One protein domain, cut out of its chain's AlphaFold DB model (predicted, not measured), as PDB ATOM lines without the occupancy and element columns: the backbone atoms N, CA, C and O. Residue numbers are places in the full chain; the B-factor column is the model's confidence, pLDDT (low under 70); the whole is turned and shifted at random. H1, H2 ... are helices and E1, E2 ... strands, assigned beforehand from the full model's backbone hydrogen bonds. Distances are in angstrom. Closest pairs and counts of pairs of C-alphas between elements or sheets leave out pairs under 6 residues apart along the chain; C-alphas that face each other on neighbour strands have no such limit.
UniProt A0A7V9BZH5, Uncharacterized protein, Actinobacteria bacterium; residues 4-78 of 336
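AT A GLANCE: This is residues 4 to 78 of the 336 residues of an uncharacterized protein of Actinobacteria bacterium (UniProt A0A7V9BZH5). This elongated domain has little regular structure: a long loop sticks out at one end with residues 28 to 33, and H2 and H3 pack together at the other. Between them, E1 runs beside two short stretches, residues 16 to 17 and 59 to 60, while H1 is apart from E1, H2 and H3. The 75 printed residues include H1, E1, H2 and H3 in that order, only 23 residues in named elements, mostly helix. It is compact, with a radius of gyration of the C-alphas of 12.8 A, spanning 41 by 26 by 21 A.

HOW THE PARTS SIT: H1, residues 4 to 10, is only just apart from H3, residues 69 to 76, at 8.2 A. E1, residues 50 to 52, pairs with no named strand; its short pairings are parallel. H2, residues 61 to 65, touches H3; their closest C-alphas, Cys 65 and Ala 72, are 4.7 A apart. In H1, H2 and H3 every O i to N i+4 pair is within hydrogen-bond range.

IN THESE COORDINATES: H1, 9.8 A long from first to last C-alpha, begins at C-alpha 4 (45.493, 13.645, 25.272). E1 measures 6.6 A and H2 6.3 A. H3, 10.2 A, ends at C-alpha 76 (43.424, -1.913, 25.864).

THE WHOLE: The farthest C-alphas, Gly 30 and Asp 67, are 41.0 A apart. The printed part has no cut; H1 to E1 is a long link. Residues 42, 43 and 45 have pLDDT under 70.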
ATOM      1  N   ARG A   4      46.325  13.152  26.380       93.62
ATOM      2  CA  ARG A   4      45.493  13.645  25.272       93.62
ATOM      3  C   ARG A   4      46.309  13.934  24.011       93.62
ATOM      4  O   ARG A   4      45.876  13.606  22.908       93.62
ATOM      5  N   ARG A   5      47.512  14.502  24.139       92.75
ATOM      6  CA  ARG A   5      48.419  14.726  22.997       92.75
ATOM      7  C   ARG A   5      48.864  13.404  22.375       92.75
ATOM      8  O   ARG A   5      48.825  13.279  21.154       92.75
ATOM      9  N   ALA A   6      49.256  12.427  23.193       94.31
ATOM     10  CA  ALA A   6      49.653  11.106  22.708       94.31
ATOM     11  C   ALA A   6      48.500  10.394  21.978       94.31
ATOM     12  O   ALA A   6      48.723   9.766  20.947       94.31
ATOM     13  N   ALA A   7      47.270  10.538  22.475       95.50
ATOM     14  CA  ALA A   7      46.074   9.992  21.843       95.50
ATOM     15  C   ALA A   7      45.769  10.644  20.482       95.50
ATOM     16  O   ALA A   7      45.573   9.942  19.496       95.50
ATOM     17  N   ASN A   8      45.830  11.977  20.392       93.56
ATOM     18  CA  ASN A   8      45.669  12.685  19.116       93.56
ATOM     19  C   ASN A   8      46.747  12.286  18.093       93.56
ATOM     20  O   ASN A   8      46.445  12.090  16.919       93.56
ATOM     21  N   GLN A   9      48.000  12.129  18.533       94.62
ATOM     22  CA  GLN A   9      49.091  11.657  17.674       94.62
ATOM     23  C   GLN A   9      48.865  10.222  17.193       94.62
ATOM     24  O   GLN A   9      49.161   9.921  16.039       94.62
ATOM     25  N   ARG A  10      48.323   9.350  18.056       96.19
ATOM     26  CA  ARG A  10      48.004   7.967  17.688       96.19
ATOM     27  C   ARG A  10      46.980   7.900  16.555       96.19
ATOM     28  O   ARG A  10      47.115   7.043  15.693       96.19
ATOM     29  N   LEU A  11      46.023   8.822  16.536       95.31
ATOM     30  CA  LEU A  11      44.986   8.925  15.507       95.31
ATOM     31  C   LEU A  11      45.366   9.846  14.335       95.31
ATOM     32  O   LEU A  11      44.493  10.350  13.634       95.31
ATOM     33  N   GLY A  12      46.655  10.158  14.156       93.25
ATOM     34  CA  GLY A  12      47.124  10.985  13.037       93.25
ATOM     35  C   GLY A  12      46.599  12.428  13.032       93.25
ATOM     36  O   GLY A  12      46.750  13.128  12.035       93.25
ATOM     37  N   GLY A  13      45.997  12.892  14.131       88.75
ATOM     38  CA  GLY A  13      45.342  14.195  14.215       88.75
ATOM     39  C   GLY A  13      43.981  14.283  13.519       88.75
ATOM     40  O   GLY A  13      43.442  15.386  13.451       88.75
ATOM     41  N   GLU A  14      43.409  13.173  13.042       91.44
ATOM     42  CA  GLU A  14      42.113  13.154  12.338       91.44
ATOM     43  C   GLU A  14      40.918  13.376  13.273       91.44
ATOM     44  O   GLU A  14      39.901  13.928  12.862       91.44
ATOM     45  N   TYR A  15      41.075  13.010  14.544       93.31
ATOM     46  CA  TYR A  15      40.041  13.099  15.572       93.31
ATOM     47  C   TYR A  15      40.430  14.094  16.662       93.31
ATOM     48  O   TYR A  15      41.617  14.336  16.906       93.31
ATOM     49  N   ASP A  16      39.429  14.612  17.370       92.75
ATOM     50  CA  ASP A  16      39.629  15.191  18.693       92.75
ATOM     51  C   ASP A  16      39.525  14.097  19.761       92.75
ATOM     52  O   ASP A  16      38.444  13.679  20.181       92.75
ATOM     53  N   ALA A  17      40.689  13.608  20.182       94.44
ATOM     54  CA  ALA A  17      40.786  12.510  21.125       94.44
ATOM     55  C   ALA A  17      40.478  12.933  22.568       94.44
ATOM     56  O   ALA A  17      41.152  13.803  23.133       94.44
ATOM     57  N   ARG A  18      39.527  12.238  23.199       95.75
ATOM     58  CA  ARG A  18      39.282  12.253  24.649       95.75
ATOM     59  C   ARG A  18      39.819  10.979  25.288       95.75
ATOM     60  O   ARG A  18      39.861   9.926  24.659       95.75
ATOM     61  N   VAL A  19      40.271  11.076  26.533       96.56
ATOM     62  CA  VAL A  19      40.942   9.986  27.267       96.56
ATOM     63  C   VAL A  19      40.396   9.904  28.690       96.56
ATOM     64  O   VAL A  19      39.583  10.735  29.071       96.56
ATOM     65  N   LEU A  20      40.835   8.925  29.484       96.81
ATOM     66  CA  LEU A  20      40.468   8.823  30.906       96.81
ATOM     67  C   LEU A  20      41.408   9.616  31.831       96.81
ATOM     68  O   LEU A  20      41.022  10.012  32.927       96.81
ATOM     69  N   GLU A  21      42.651   9.848  31.404       96.50
ATOM     70  CA  GLU A  21      43.690  10.453  32.242       96.50
ATOM     71  C   GLU A  21      43.658  11.992  32.206       96.50
ATOM     72  O   GLU A  21      43.409  12.587  31.149       96.50
ATOM     73  N   PRO A  22      44.008  12.673  33.312       95.31
ATOM     74  CA  PRO A  22      44.251  14.108  33.294       95.31
ATOM     75  C   PRO A  22      45.311  14.502  32.262       95.31
ATOM     76  O   PRO A  22      46.296  13.798  32.058       95.31
ATOM     77  N   SER A  23      45.131  15.654  31.620       94.00
ATOM     78  CA  SER A  23      46.086  16.193  30.647       94.00
ATOM     79  C   SER A  23      46.307  17.687  30.890       94.00
ATOM     80  O   SER A  23      45.354  18.362  31.284       94.00
ATOM     81  N   PRO A  24      47.526  18.211  30.668       92.81
ATOM     82  CA  PRO A  24      47.796  19.633  30.806       92.81
ATOM     83  C   PRO A  24      47.116  20.430  29.673       92.81
ATOM     84  O   PRO A  24      46.851  19.865  28.602       92.81
ATOM     85  N   PRO A  25      46.884  21.739  29.862       93.62
ATOM     86  CA  PRO A  25      47.289  22.532  31.027       93.62
ATOM     87  C   PRO A  25      46.425  22.293  32.275       93.62
ATOM     88  O   PRO A  25      45.300  21.805  32.181       93.62
ATOM     89  N   ALA A  26      46.943  22.652  33.454       94.06
ATOM     90  CA  ALA A  26      46.170  22.668  34.690       94.06
ATOM     91  C   ALA A  26      44.976  23.619  34.569       94.06
ATOM     92  O   ALA A  26      45.102  24.749  34.090       94.06
ATOM     93  N   VAL A  27      43.820  23.173  35.061       93.69
ATOM     94  CA  VAL A  27      42.611  23.996  35.136       93.69
ATOM     95  C   VAL A  27      42.657  24.817  36.417       93.69
ATOM     96  O   VAL A  27      42.582  24.267  37.516       93.69
ATOM     97  N   THR A  28      42.766  26.135  36.269       92.06
ATOM     98  CA  THR A  28      42.855  27.095  37.383       92.06
ATOM     99  C   THR A  28      41.526  27.773  37.705       92.06
ATOM    100  O   THR A  28      41.435  28.510  38.680       92.06
ATOM    101  N   GLU A  29      40.492  27.527  36.900       89.88
ATOM    102  CA  GLU A  29      39.154  28.070  37.114       89.88
ATOM    103  C   GLU A  29      38.266  27.074  37.870       89.88
ATOM    104  O   GLU A  29      38.287  25.857  37.646       89.88
ATOM    105  N   GLY A  30      37.516  27.603  38.837       88.38
ATOM    106  CA  GLY A  30      36.644  26.824  39.706       88.38
ATOM    107  C   GLY A  30      35.393  26.285  38.996       88.38
ATOM    108  O   GLY A  30      35.137  26.597  37.838       88.38
ATOM    109  N   PRO A  31      34.584  25.469  39.691       87.81
ATOM    110  CA  PRO A  31      34.735  25.083  41.100       87.81
ATOM    111  C   PRO A  31      35.626  23.845  41.316       87.81
ATOM    112  O   PRO A  31      35.964  23.512  42.456       87.81
ATOM    113  N   TRP A  32      35.998  23.151  40.235       85.75
ATOM    114  CA  TRP A  32      36.613  21.822  40.298       85.75
ATOM    115  C   TRP A  32      38.141  21.832  40.340       85.75
ATOM    116  O   TRP A  32      38.720  20.913  40.926       85.75
ATOM    117  N   LEU A  33      38.782  22.842  39.730       92.50
ATOM    118  CA  LEU A  33      40.247  22.992  39.684       92.50
ATOM    119  C   LEU A  33      40.931  21.692  39.214       92.50
ATOM    120  O   LEU A  33      41.828  21.137  39.854       92.50
ATOM    121  N   ALA A  34      40.364  21.127  38.148       92.50
ATOM    122  CA  ALA A  34      40.771  19.894  37.487       92.50
ATOM    123  C   ALA A  34      40.152  19.854  36.085       92.50
ATOM    124  O   ALA A  34      39.063  20.399  35.870       92.50
ATOM    125  N   CYS A  35      40.788  19.162  35.145       90.56
ATOM    126  CA  CYS A  35      40.160  18.840  33.865       90.56
ATOM    127  C   CYS A  35      39.048  17.785  34.029       90.56
ATOM    128  O   CYS A  35      38.993  17.070  35.033       90.56
ATOM    129  N   ASP A  36      38.174  17.695  33.028       93.19
ATOM    130  CA  ASP A  36      37.231  16.590  32.828       93.19
ATOM    131  C   ASP A  36      37.624  15.879  31.514       93.19
ATOM    132  O   ASP A  36      37.279  16.371  30.437       93.19
ATOM    133  N   PRO A  37      38.450  14.814  31.576       91.56
ATOM    134  CA  PRO A  37      39.103  14.231  30.398       91.56
ATOM    135  C   PRO A  37      38.160  13.650  29.341       91.56
ATOM    136  O   PRO A  37      38.529  13.606  28.163       91.56
ATOM    137  N   VAL A  38      36.963  13.217  29.752       91.88
ATOM    138  CA  VAL A  38      35.982  12.566  28.870       91.88
ATOM    139  C   VAL A  38      34.883  13.508  28.384       91.88
ATOM    140  O   VAL A  38      34.162  13.161  27.451       91.88
ATOM    141  N   ASN A  39      34.747  14.693  28.984       87.44
ATOM    142  CA  ASN A  39      33.751  15.671  28.564       87.44
ATOM    143  C   ASN A  39      34.064  16.219  27.161       87.44
ATOM    144  O   ASN A  39      35.228  16.356  26.764       87.44
ATOM    145  N   ASP A  40      33.008  16.579  26.432       72.06
ATOM    146  CA  ASP A  40      33.074  17.223  25.118       72.06
ATOM    147  C   ASP A  40      33.863  18.527  25.163       72.06
ATOM    148  O   ASP A  40      34.631  18.824  24.253       72.06
ATOM    149  N   GLY A  41      33.765  19.280  26.262       71.50
ATOM    150  CA  GLY A  41      34.332  20.627  26.322       71.50
ATOM    151  C   GLY A  41      33.844  21.494  25.154       71.50
ATOM    152  O   GLY A  41      32.769  21.262  24.604       71.50
ATOM    153  N   GLU A  42      34.635  22.493  24.766       65.31
ATOM    154  CA  GLU A  42      34.376  23.224  23.525       65.31
ATOM    155  C   GLU A  42      34.816  22.385  22.313       65.31
ATOM    156  O   GLU A  42      35.885  21.760  22.371       65.31
ATOM    157  N   PRO A  43      34.027  22.369  21.219       63.03
ATOM    158  CA  PRO A  43      34.448  21.773  19.960       63.03
ATOM    159  C   PRO A  43      35.779  22.373  19.530       63.03
ATOM    160  O   PRO A  43      35.985  23.587  19.635       63.03
ATOM    161  N   ASP A  44      36.685  21.543  19.020       70.62
ATOM    162  CA  ASP A  44      37.899  22.101  18.453       70.62
ATOM    163  C   ASP A  44      37.567  23.012  17.257       70.62
ATOM    164  O   ASP A  44      36.609  22.800  16.512       70.62
ATOM    165  N   ALA A  45      38.361  24.067  17.070       69.38
ATOM    166  CA  ALA A  45      38.131  25.041  16.000       69.38
ATOM    167  C   ALA A  45      38.233  24.427  14.587       69.38
ATOM    168  O   ALA A  45      37.899  25.081  13.599       69.38
ATOM    169  N   THR A  46      38.728  23.191  14.486       77.00
ATOM    170  CA  THR A  46      38.904  22.448  13.237       77.00
ATOM    171  C   THR A  46      37.681  21.615  12.848       77.00
ATOM    172  O   THR A  46      37.619  21.168  11.705       77.00
ATOM    173  N   GLY A  47      36.710  21.431  13.750       84.38
ATOM    174  CA  GLY A  47      35.501  20.639  13.514       84.38
ATOM    175  C   GLY A  47      35.773  19.145  13.332       84.38
ATOM    176  O   GLY A  47      35.055  18.489  12.577       84.38
ATOM    177  N   ARG A  48      36.836  18.615  13.951       90.94
ATOM    178  CA  ARG A  48      37.179  17.189  13.842       90.94
ATOM    179  C   ARG A  48      36.172  16.331  14.616       90.94
ATOM    180  O   ARG A  48      35.697  16.777  15.662       90.94
ATOM    181  N   PRO A  49      35.871  15.104  14.150       93.38
ATOM    182  CA  PRO A  49      35.027  14.181  14.900       93.38
ATOM    183  C   PRO A  49      35.649  13.867  16.264       93.38
ATOM    184  O   PRO A  49      36.861  13.656  16.385       93.38
ATOM    185  N   VAL A  50      34.811  13.820  17.294       94.31
ATOM    186  CA  VAL A  50      35.214  13.528  18.668       94.31
ATOM    187  C   VAL A  50      35.203  12.021  18.888       94.31
ATOM    188  O   VAL A  50      34.213  11.340  18.617       94.31
ATOM    189  N   VAL A  51      36.298  11.503  19.443       95.81
ATOM    190  CA  VAL A  51      36.391  10.113  19.907       95.81
ATOM    191  C   VAL A  51      36.527  10.067  21.423       95.81
ATOM    192  O   VAL A  51      37.362  10.767  22.005       95.81
ATOM    193  N   LYS A  52      35.713   9.227  22.070       96.19
ATOM    194  CA  LYS A  52      35.672   9.082  23.534       96.19
ATOM    195  C   LYS A  52      35.844   7.636  24.001       96.19
ATOM    196  O   LYS A  52      35.556   6.703  23.256       96.19
ATOM    197  N   PRO A  53      36.275   7.427  25.261       96.38
ATOM    198  CA  PRO A  53      36.248   6.105  25.900       96.38
ATOM    199  C   PRO A  53      34.843   5.690  26.374       96.38
ATOM    200  O   PRO A  53      34.663   4.594  26.897       96.38
ATOM    201  N   VAL A  54      33.859   6.579  26.220       96.44
ATOM    202  CA  VAL A  54      32.463   6.412  26.636       96.44
ATOM    203  C   VAL A  54      31.532   6.797  25.490       96.44
ATOM    204  O   VAL A  54      31.942   7.487  24.555       96.44
ATOM    205  N   THR A  55      30.273   6.375  25.563       93.88
ATOM    206  CA  THR A  55      29.244   6.745  24.578       93.88
ATOM    207  C   THR A  55      28.915   8.245  24.595       93.88
ATOM    208  O   THR A  55      29.207   8.944  25.562       93.88
ATOM    209  N   GLY A  56      28.244   8.737  23.545       88.56
ATOM    210  CA  GLY A  56      27.832  10.146  23.440       88.56
ATOM    211  C   GLY A  56      28.857  11.043  22.738       88.56
ATOM    212  O   GLY A  56      28.949  12.226  23.046       88.56
ATOM    213  N   ALA A  57      29.661  10.477  21.839       89.50
ATOM    214  CA  ALA A  57      30.511  11.196  20.885       89.50
ATOM    215  C   ALA A  57      30.198  10.732  19.455       89.50
ATOM    216  O   ALA A  57      29.334   9.872  19.269       89.50
ATOM    217  N   ASP A  58      30.924  11.253  18.461       93.88
ATOM    218  CA  ASP A  58      30.800  10.805  17.068       93.88
ATOM    219  C   ASP A  58      31.215   9.332  16.900       93.88
ATOM    220  O   ASP A  58      30.648   8.611  16.080       93.88
ATOM    221  N   THR A  59      32.194   8.872  17.688       95.88
ATOM    222  CA  THR A  59      32.623   7.468  17.750       95.88
ATOM    223  C   THR A  59      33.291   7.148  19.092       95.88
ATOM    224  O   THR A  59      33.689   8.051  19.835       95.88
ATOM    225  N   THR A  60      33.431   5.865  19.425       96.88
ATOM    226  CA  THR A  60      34.209   5.425  20.587       96.88
ATOM    227  C   THR A  60      35.569   4.867  20.178       96.88
ATOM    228  O   THR A  60      35.771   4.425  19.048       96.88
ATOM    229  N   TRP A  61      36.528   4.850  21.108       97.50
ATOM    230  CA  TRP A  61      37.794   4.148  20.871       97.50
ATOM    231  C   TRP A  61      37.584   2.669  20.558       97.50
ATOM    232  O   TRP A  61      38.342   2.124  19.764       97.50
ATOM    233  N   ASP A  62      36.584   2.030  21.170       95.94
ATOM    234  CA  ASP A  62      36.269   0.618  20.938       95.94
ATOM    235  C   ASP A  62      35.800   0.374  19.496       95.94
ATOM    236  O   ASP A  62      36.297  -0.543  18.843       95.94
ATOM    237  N   ASP A  63      34.960   1.264  18.953       96.44
ATOM    238  CA  ASP A  63      34.537   1.212  17.546       96.44
ATOM    239  C   ASP A  63      35.737   1.321  16.595       96.44
ATOM    240  O   ASP A  63      35.851   0.548  15.642       96.44
ATOM    241  N   LEU A  64      36.674   2.239  16.873       95.88
ATOM    242  CA  LEU A  64      37.884   2.406  16.058       95.88
ATOM    243  C   LEU A  64      38.818   1.188  16.117       95.88
ATOM    244  O   LEU A  64      39.590   0.961  15.187       95.88
ATOM    245  N   CYS A  65      38.767   0.400  17.192       95.88
ATOM    246  CA  CYS A  65      39.622  -0.774  17.365       95.88
ATOM    247  C   CYS A  65      39.156  -1.999  16.564       95.88
ATOM    248  O   CYS A  65      39.934  -2.945  16.444       95.88
ATOM    249  N   HIS A  66      37.922  -2.017  16.038       90.94
ATOM    250  CA  HIS A  66      37.297  -3.228  15.483       90.94
ATOM    251  C   HIS A  66      38.154  -3.932  14.418       90.94
ATOM    252  O   HIS A  66      38.314  -5.153  14.462       90.94
ATOM    253  N   ASP A  67      38.757  -3.151  13.517       91.44
ATOM    254  CA  ASP A  67      39.544  -3.647  12.382       91.44
ATOM    255  C   ASP A  67      41.050  -3.317  12.484       91.44
ATOM    256  O   ASP A  67      41.815  -3.606  11.560       91.44
ATOM    257  N   ASP A  68      41.506  -2.749  13.606       95.81
ATOM    258  CA  ASP A  68      42.910  -2.389  13.842       95.81
ATOM    259  C   ASP A  68      43.420  -3.000  15.151       95.81
ATOM    260  O   ASP A  68      43.238  -2.471  16.249       95.81
ATOM    261  N   ARG A  69      44.129  -4.126  15.023       95.81
ATOM    262  CA  ARG A  69      44.699  -4.847  16.165       95.81
ATOM    263  C   ARG A  69      45.768  -4.045  16.911       95.81
ATOM    264  O   ARG A  69      45.885  -4.181  18.126       95.81
ATOM    265  N   GLU A  70      46.562  -3.238  16.213       96.75
ATOM    266  CA  GLU A  70      47.617  -2.455  16.860       96.75
ATOM    267  C   GLU A  70      47.002  -1.318  17.686       96.75
ATOM    268  O   GLU A  70      47.456  -1.019  18.794       96.75
ATOM    269  N   LEU A  71      45.944  -0.685  17.168       97.50
ATOM    270  CA  LEU A  71      45.146   0.274  17.922       97.50
ATOM    271  C   LEU A  71      44.415  -0.396  19.092       97.50
ATOM    272  O   LEU A  71      44.452   0.154  20.191       97.50
ATOM    273  N   ALA A  72      43.851  -1.590  18.896       97.81
ATOM    274  CA  ALA A  72      43.211  -2.367  19.956       97.81
ATOM    275  C   ALA A  72      44.167  -2.633  21.128       97.81
ATOM    276  O   ALA A  72      43.839  -2.314  22.269       97.81
ATOM    277  N   ASP A  73      45.387  -3.112  20.860       97.50
ATOM    278  CA  ASP A  73      46.396  -3.345  21.901       97.50
ATOM    279  C   ASP A  73      46.777  -2.031  22.623       97.50
ATOM    280  O   ASP A  73      46.932  -1.989  23.851       97.50
ATOM    281  N   TRP A  74      46.883  -0.925  21.877       97.31
ATOM    282  CA  TRP A  74      47.192   0.396  22.429       97.31
ATOM    283  C   TRP A  74      46.070   0.957  23.321       97.31
ATOM    284  O   TRP A  74      46.370   1.544  24.373       97.31
ATOM    285  N   CYS A  75      44.808   0.782  22.912       98.00
ATOM    286  CA  CYS A  75      43.613   1.204  23.643       98.00
ATOM    287  C   CYS A  75      43.378   0.343  24.879       98.00
ATOM    288  O   CYS A  75      43.141   0.898  25.956       98.00
ATOM    289  N   ALA A  76      43.535  -0.978  24.754       97.38
ATOM    290  CA  ALA A  76      43.424  -1.913  25.864       97.38
ATOM    291  C   ALA A  76      44.390  -1.512  26.981       97.38
ATOM    292  O   ALA A  76      43.977  -1.324  28.124       97.38
ATOM    293  N   ALA A  77      45.664  -1.262  26.654       96.19
ATOM    294  CA  ALA A  77      46.692  -0.830  27.607       96.19
ATOM    295  C   ALA A  77      46.366   0.483  28.358       96.19
ATOM    296  O   ALA A  77      46.998   0.780  29.371       96.19
ATOM    297  N   ARG A  78      45.397   1.271  27.874       97.06
ATOM    298  CA  ARG A  78      44.961   2.557  28.449       97.06
ATOM    299  C   ARG A  78      43.517   2.551  28.944       97.06
ATOM    300  O   ARG A  78      43.030   3.600  29.351       97.06
TER     301      ARG A  78